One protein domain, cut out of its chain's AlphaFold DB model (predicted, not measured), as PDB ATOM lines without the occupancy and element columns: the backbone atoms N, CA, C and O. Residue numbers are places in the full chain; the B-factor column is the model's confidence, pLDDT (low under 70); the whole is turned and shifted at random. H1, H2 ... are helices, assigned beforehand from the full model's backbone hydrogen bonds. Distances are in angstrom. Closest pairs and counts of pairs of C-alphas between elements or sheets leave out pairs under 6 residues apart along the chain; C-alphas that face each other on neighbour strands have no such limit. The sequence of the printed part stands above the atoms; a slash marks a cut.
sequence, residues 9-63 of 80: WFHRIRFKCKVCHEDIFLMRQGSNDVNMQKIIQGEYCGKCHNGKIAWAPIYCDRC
ATOM      1  N   TRP A   9      27.181  26.807  76.123       90.75
ATOM      2  CA  TRP A   9      27.432  27.606  74.924       90.75
ATOM      3  C   TRP A   9      26.137  27.964  74.184       90.75
ATOM      4  O   TRP A   9      25.936  29.131  73.866       90.75
ATOM      5  N   PHE A  10      25.228  27.003  73.994       91.69
ATOM      6  CA  PHE A  10      23.982  27.225  73.262       91.69
ATOM      7  C   PHE A  10      23.044  28.167  74.021       91.69
ATOM      8  O   PHE A  10      22.442  29.067  73.438       91.69
ATOM      9  N   HIS A  11      22.963  27.997  75.341       94.88
ATOM     10  CA  HIS A  11      22.133  28.844  76.194       94.88
ATOM     11  C   HIS A  11      22.679  30.275  76.272       94.88
ATOM     12  O   HIS A  11      21.899  31.224  76.222       94.88
ATOM     13  N   ARG A  12      24.009  30.451  76.282       95.44
ATOM     14  CA  ARG A  12      24.666  31.771  76.296       95.44
ATOM     15  C   ARG A  12      24.510  32.573  75.004       95.44
ATOM     16  O   ARG A  12      24.671  33.786  75.044       95.44
ATOM     17  N   ILE A  13      24.174  31.936  73.879       95.38
ATOM     18  CA  ILE A  13      23.853  32.663  72.637       95.38
ATOM     19  C   ILE A  13      22.568  33.489  72.810       95.38
ATOM     20  O   ILE A  13      22.441  34.554  72.213       95.38
ATOM     21  N   ARG A  14      21.613  33.018  73.628       92.19
ATOM     22  CA  ARG A  14      20.311  33.683  73.825       92.19
ATOM     23  C   ARG A  14      20.139  34.349  75.187       92.19
ATOM     24  O   ARG A  14      19.353  35.284  75.298       92.19
ATOM     25  N   PHE A  15      20.848  33.886  76.214       95.38
ATOM     26  CA  PHE A  15      20.628  34.315  77.592       95.38
ATOM     27  C   PHE A  15      21.921  34.742  78.285       95.38
ATOM     28  O   PHE A  15      22.993  34.179  78.071       95.38
ATOM     29  N   LYS A  16      21.801  35.743  79.160       95.75
ATOM     30  CA  LYS A  16      22.886  36.187  80.046       95.75
ATOM     31  C   LYS A  16      22.973  35.278  81.272       95.75
ATOM     32  O   LYS A  16      21.971  34.696  81.674       95.75
ATOM     33  N   CYS A  17      24.136  35.239  81.928       95.38
ATOM     34  CA  CYS A  17      24.383  34.395  83.106       95.38
ATOM     35  C   CYS A  17      23.318  34.563  84.203       95.38
ATOM     36  O   CYS A  17      22.843  33.570  84.743       95.38
ATOM     37  N   LYS A  18      22.889  35.810  84.461       95.75
ATOM     38  CA  LYS A  18      21.890  36.143  85.491       95.75
ATOM     39  C   LYS A  18      20.509  35.518  85.255       95.75
ATOM     40  O   LYS A  18      19.734  35.377  86.185       95.75
ATOM     41  N   VAL A  19      20.187  35.134  84.018       95.88
ATOM     42  CA  VAL A  19      18.909  34.465  83.722       95.88
ATOM     43  C   VAL A  19      18.846  33.092  84.393       95.88
ATOM     44  O   VAL A  19      17.768  32.641  84.759       95.88
ATOM     45  N   CYS A  20      19.992  32.429  84.549       95.75
ATOM     46  CA  CYS A  20      20.079  31.102  85.149       95.75
ATOM     47  C   CYS A  20      20.621  31.147  86.581       95.75
ATOM     48  O   CYS A  20      20.181  30.365  87.417       95.75
ATOM     49  N   HIS A  21      21.565  32.048  86.859       96.06
ATOM     50  CA  HIS A  21      22.293  32.091  88.120       96.06
ATOM     51  C   HIS A  21      22.026  33.380  88.912       96.06
ATOM     52  O   HIS A  21      22.053  34.466  88.343       96.06
ATOM     53  N   GLU A  22      21.835  33.330  90.228       93.00
ATOM     54  CA  GLU A  22      21.789  32.130  91.091       93.00
ATOM     55  C   GLU A  22      20.359  31.631  91.344       93.00
ATOM     56  O   GLU A  22      20.159  30.644  92.043       93.00
ATOM     57  N   ASP A  23      19.374  32.287  90.724       92.38
ATOM     58  CA  ASP A  23      17.952  32.083  91.002       92.38
ATOM     59  C   ASP A  23      17.448  30.685  90.608       92.38
ATOM     60  O   ASP A  23      16.637  30.094  91.316       92.38
ATOM     61  N   ILE A  24      17.889  30.158  89.457       95.56
ATOM     62  CA  ILE A  24      17.442  28.848  88.945       95.56
ATOM     63  C   ILE A  24      18.463  27.759  89.279       95.56
ATOM     64  O   ILE A  24      18.095  26.629  89.598       95.56
ATOM     65  N   PHE A  25      19.747  28.089  89.172       96.50
ATOM     66  CA  PHE A  25      20.842  27.175  89.439       96.50
ATOM     67  C   PHE A  25      21.916  27.867  90.267       96.50
ATOM     68  O   PHE A  25      22.375  28.957  89.931       96.50
ATOM     69  N   LEU A  26      22.424  27.176  91.283       94.88
ATOM     70  CA  LEU A  26      23.669  27.571  91.939       94.88
ATOM     71  C   LEU A  26      24.875  27.397  91.001       94.88
ATOM     72  O   LEU A  26      24.922  26.454  90.206       94.88
ATOM     73  N   MET A  27      25.881  28.268  91.132       92.94
ATOM     74  CA  MET A  27      27.162  28.216  90.398       92.94
ATOM     75  C   MET A  27      28.091  27.098  90.910       92.94
ATOM     76  O   MET A  27      29.294  27.281  91.097       92.94
ATOM     77  N   ARG A  28      27.528  25.915  91.170       90.38
ATOM     78  CA  ARG A  28      28.241  24.750  91.689       90.38
ATOM     79  C   ARG A  28      27.621  23.465  91.150       90.38
ATOM     80  O   ARG A  28      26.420  23.220  91.276       90.38
ATOM     81  N   GLN A  29      28.462  22.632  90.544       84.69
ATOM     82  CA  GLN A  29      28.041  21.348  89.994       84.69
ATOM     83  C   GLN A  29      27.519  20.427  91.105       84.69
ATOM     84  O   GLN A  29      28.123  20.322  92.171       84.69
ATOM     85  N   GLY A  30      26.388  19.767  90.847       86.81
ATOM     86  CA  GLY A  30      25.762  18.838  91.793       86.81
ATOM     87  C   GLY A  30      25.062  19.496  92.986       86.81
ATOM     88  O   GLY A  30      24.592  18.783  93.862       86.81
ATOM     89  N   SER A  31      24.973  20.830  93.044       91.00
ATOM     90  CA  SER A  31      24.324  21.529  94.167       91.00
ATOM     91  C   SER A  31      22.816  21.690  94.041       91.00
ATOM     92  O   SER A  31      22.165  22.009  95.027       91.00
ATOM     93  N   ASN A  32      22.262  21.481  92.849       92.31
ATOM     94  CA  ASN A  32      20.825  21.533  92.624       92.31
ATOM     95  C   ASN A  32      20.300  20.103  92.516       92.31
ATOM     96  O   ASN A  32      20.771  19.335  91.675       92.31
ATOM     97  N   ASP A  33      19.316  19.760  93.342       92.75
ATOM     98  CA  ASP A  33      18.624  18.477  93.259       92.75
ATOM     99  C   ASP A  33      17.527  18.556  92.186       92.75
ATOM    100  O   ASP A  33      16.375  18.918  92.449       92.75
ATOM    101  N   VAL A  34      17.925  18.290  90.943       94.31
ATOM    102  CA  VAL A  34      17.052  18.359  89.770       94.31
ATOM    103  C   VAL A  34      16.444  16.987  89.506       94.31
ATOM    104  O   VAL A  34      17.155  16.002  89.324       94.31
ATOM    105  N   ASN A  35      15.121  16.935  89.394       95.19
ATOM    106  CA  ASN A  35      14.405  15.745  88.953       95.19
ATOM    107  C   ASN A  35      13.287  16.118  87.968       95.19
ATOM    108  O   ASN A  35      12.907  17.285  87.841       95.19
ATOM    109  N   MET A  36      12.754  15.122  87.256       95.44
ATOM    110  CA  MET A  36      11.729  15.358  86.235       95.44
ATOM    111  C   MET A  36      10.418  15.906  86.805       95.44
ATOM    112  O   MET A  36       9.742  16.663  86.115       95.44
ATOM    113  N   GLN A  37      10.072  15.589  88.056       97.25
ATOM    114  CA  GLN A  37       8.868  16.123  88.695       97.25
ATOM    115  C   GLN A  37       8.971  17.643  88.878       97.25
ATOM    116  O   GLN A  37       8.069  18.363  88.455       97.25
ATOM    117  N   LYS A  38      10.101  18.136  89.403       97.62
ATOM    118  CA  LYS A  38      10.376  19.576  89.535       97.62
ATOM    119  C   LYS A  38      10.409  20.267  88.164       97.62
ATOM    120  O   LYS A  38       9.859  21.352  87.999       97.62
ATOM    121  N   ILE A  39      10.971  19.612  87.140       97.56
ATOM    122  CA  ILE A  39      10.964  20.133  85.760       97.56
ATOM    123  C   ILE A  39       9.532  20.293  85.229       97.56
ATOM    124  O   ILE A  39       9.198  21.342  84.683       97.56
ATOM    125  N   ILE A  40       8.670  19.291  85.407       96.06
ATOM    126  CA  ILE A  40       7.263  19.358  84.977       96.06
ATOM    127  C   ILE A  40       6.500  20.455  85.740       96.06
ATOM    128  O   ILE A  40       5.635  21.110  85.167       96.06
ATOM    129  N   GLN A  41       6.863  20.706  87.000       97.00
ATOM    130  CA  GLN A  41       6.314  21.788  87.827       97.00
ATOM    131  C   GLN A  41       6.850  23.187  87.459       97.00
ATOM    132  O   GLN A  41       6.436  24.181  88.050       97.00
ATOM    133  N   GLY A  42       7.727  23.297  86.454       96.75
ATOM    134  CA  GLY A  42       8.245  24.579  85.973       96.75
ATOM    135  C   GLY A  42       9.491  25.074  86.713       96.75
ATOM    136  O   GLY A  42       9.814  26.262  86.646       96.75
ATOM    137  N   GLU A  43      10.206  24.192  87.408       97.25
ATOM    138  CA  GLU A  43      11.498  24.486  88.033       97.25
ATOM    139  C   GLU A  43      12.676  24.060  87.143       97.25
ATOM    140  O   GLU A  43      12.528  23.262  86.214       97.25
ATOM    141  N   TYR A  44      13.871  24.588  87.428       96.81
ATOM    142  CA  TYR A  44      15.113  24.275  86.711       96.81
ATOM    143  C   TYR A  44      14.961  24.410  85.189       96.81
ATOM    144  O   TYR A  44      14.616  25.477  84.680       96.81
ATOM    145  N   CYS A  45      15.165  23.316  84.453       96.94
ATOM    146  CA  CYS A  45      14.986  23.243  83.008       96.94
ATOM    147  C   CYS A  45      13.572  23.679  82.593       96.94
ATOM    148  O   CYS A  45      13.412  24.355  81.579       96.94
ATOM    149  N   GLY A  46      12.560  23.343  83.399       97.19
ATOM    150  CA  GLY A  46      11.145  23.620  83.158       97.19
ATOM    151  C   GLY A  46      10.772  25.100  83.182       97.19
ATOM    152  O   GLY A  46       9.741  25.469  82.620       97.19
ATOM    153  N   LYS A  47      11.620  25.979  83.738       97.25
ATOM    154  CA  LYS A  47      11.420  27.439  83.651       97.25
ATOM    155  C   LYS A  47      11.345  27.911  82.196       97.25
ATOM    156  O   LYS A  47      10.578  28.819  81.884       97.25
ATOM    157  N   CYS A  48      12.100  27.255  81.312       97.38
ATOM    158  CA  CYS A  48      12.169  27.579  79.887       97.38
ATOM    159  C   CYS A  48      11.658  26.438  78.996       97.38
ATOM    160  O   CYS A  48      10.934  26.684  78.032       97.38
ATOM    161  N   HIS A  49      11.992  25.185  79.309       97.31
ATOM    162  CA  HIS A  49      11.497  23.999  78.606       97.31
ATOM    163  C   HIS A  49      10.062  23.692  79.029       97.31
ATOM    164  O   HIS A  49       9.804  22.745  79.764       97.31
ATOM    165  N   ASN A  50       9.131  24.534  78.584       96.00
ATOM    166  CA  ASN A  50       7.713  24.521  78.957       96.00
ATOM    167  C   ASN A  50       6.770  24.534  77.740       96.00
ATOM    168  O   ASN A  50       5.567  24.729  77.887       96.00
ATOM    169  N   GLY A  51       7.309  24.375  76.528       96.12
ATOM    170  CA  GLY A  51       6.549  24.437  75.278       96.12
ATOM    171  C   GLY A  51       6.249  25.853  74.782       96.12
ATOM    172  O   GLY A  51       5.645  25.990  73.722       96.12
ATOM    173  N   LYS A  52       6.672  26.898  75.508       95.62
ATOM    174  CA  LYS A  52       6.486  28.307  75.124       95.62
ATOM    175  C   LYS A  52       7.811  28.997  74.809       95.62
ATOM    176  O   LYS A  52       7.947  29.592  73.747       95.62
ATOM    177  N   ILE A  53       8.783  28.920  75.721       95.56
ATOM    178  CA  ILE A  53      10.108  29.550  75.550       95.56
ATOM    179  C   ILE A  53      11.053  28.604  74.805       95.56
ATOM    180  O   ILE A  53      11.749  28.994  73.869       95.56
ATOM    181  N   ALA A  54      11.063  27.343  75.222       95.88
ATOM    182  CA  ALA A  54      11.740  26.246  74.561       95.88
ATOM    183  C   ALA A  54      10.793  25.045  74.458       95.88
ATOM    184  O   ALA A  54       9.691  25.035  75.011       95.88
ATOM    185  N   TRP A  55      11.232  24.016  73.741       95.81
ATOM    186  CA  TRP A  55      10.489  22.768  73.584       95.81
ATOM    187  C   TRP A  55      10.129  22.146  74.946       95.81
ATOM    188  O   TRP A  55      10.890  22.248  75.908       95.81
ATOM    189  N   ALA A  56       8.952  21.519  75.026       96.12
ATOM    190  CA  ALA A  56       8.442  20.896  76.249       96.12
ATOM    191  C   ALA A  56       9.289  19.675  76.661       96.12
ATOM    192  O   ALA A  56       9.792  18.980  75.776       96.12
ATOM    193  N   PRO A  57       9.408  19.341  77.961       95.19
ATOM    194  CA  PRO A  57      10.352  18.350  78.482       95.19
ATOM    195  C   PRO A  57       9.844  16.905  78.293       95.19
ATOM    196  O   PRO A  57       9.996  16.053  79.162       95.19
ATOM    197  N   ILE A  58       9.214  16.652  77.146       94.50
ATOM    198  CA  ILE A  58       8.695  15.359  76.688       94.50
ATOM    199  C   ILE A  58       9.673  14.657  75.733       94.50
ATOM    200  O   ILE A  58       9.566  13.459  75.504       94.50
ATOM    201  N   TYR A  59      10.640  15.400  75.183       93.31
ATOM    202  CA  TYR A  59      11.679  14.885  74.290       93.31
ATOM    203  C   TYR A  59      12.908  14.462  75.104       93.31
ATOM    204  O   TYR A  59      13.852  15.237  75.281       93.31
ATOM    205  N   CYS A  60      12.863  13.250  75.662       92.94
ATOM    206  CA  CYS A  60      13.873  12.735  76.593       92.94
ATOM    207  C   CYS A  60      15.298  12.769  76.012       92.94
ATOM    208  O   CYS A  60      16.247  13.163  76.687       92.94
ATOM    209  N   ASP A  61      15.438  12.392  74.746       92.44
ATOM    210  CA  ASP A  61      16.687  12.302  73.984       92.44
ATOM    211  C   ASP A  61      17.425  13.643  73.845       92.44
ATOM    212  O   ASP A  61      18.653  13.671  73.771       92.44
ATOM    213  N   ARG A  62      16.699  14.767  73.883       92.19
ATOM    214  CA  ARG A  62      17.291  16.109  73.754       92.19
ATOM    215  C   ARG A  62      18.054  16.572  74.992       92.19
ATOM    216  O   ARG A  62      18.959  17.391  74.867       92.19
ATOM    217  N   CYS A  63      17.676  16.079  76.170       93.00
ATOM    218  CA  CYS A  63      18.421  16.300  77.413       93.00
ATOM    219  C   CYS A  63      19.400  15.154  77.666       93.00
ATOM    220  O   CYS A  63      20.562  15.378  77.997       93.00
TER     221      CYS A  63
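AT A GLANCE: This is residues 9 to 63 of the 80 residues of the protein "Cytochrome_C7 domain-containing protein" of Nitrospiraceae bacterium (UniProt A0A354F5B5). This is a small domain of loops and short helices with two sides: H1 and H2 with the first part of the link after them make one side, H3 and H4 the other, and residues 31 to 35 bridge from one side to the other. H4 sits nearest the middle, and after it a second long loop, residues 48 to 59, leads away to H5 at the end of the printed part. The printed part has 55 residues with five named helices in the order H1, H2, H3, H4, H5, and no named strand; the class is all helix, though under half of the residues, 23 of 55, are in named elements. The whole is compact, with a radius of gyration of the C-alphas of 11.3 A, and rounded, with spans of 26 by 25 by 18 A.

IN THESE COORDINATES: H1, residues 9 to 14, is the longest helix with 6 residues; it begins with C-alpha 9 at (27.432, 27.606, 74.924) and measures 9.4 A from first to last C-alpha. H2, residues 17 to 20, measures 5.8 A. H3, residues 36 to 40, measures 6.1 A and begins with C-alpha 36 at (11.729, 15.358, 86.235). H4, residues 44 to 47, measures 5.7 A. H5, residues 60 to 63, measures 5.8 A and ends with C-alpha 63 at (18.421, 16.300, 77.413).

HOW THE PARTS SIT: H1 and H2 meet only through their link; they are near each other, with 5 pairs of C-alphas within 10 A. H2 and H3 are apart. H3 and H4 touch only at the corner by their link, with 6 pairs of C-alphas within 8 A; the closest C-alphas are those of Ile 39 and Gly 46, 4.4 A apart, and the centres are 7.9 A apart. H5 touches no helix; it is apart from H4 and from H1, for instance. In H3 the O i to N i+4 pair is within hydrogen-bond range, in H1 1 of 2 such pairs is, with 3 of 3 O i to N i+3 pairs within range, and H2, H4 and H5 are too short for an O i to N i+4 pair.

THE WHOLE: The two C-alphas farthest apart are those of Arg 28 and Lys 52, at 27.6 A, and the first and last printed C-alphas, of Trp 9 and Cys 63, are 14.7 A apart. The links from H1 to H2 and from H3 to H4 are tight, while those from H2 to H3, with 15 residues, and from H4 to H5, with 12 residues, are long. The printed part has no cut. Its mean pLDDT is 94.6, and no printed residue is under 70.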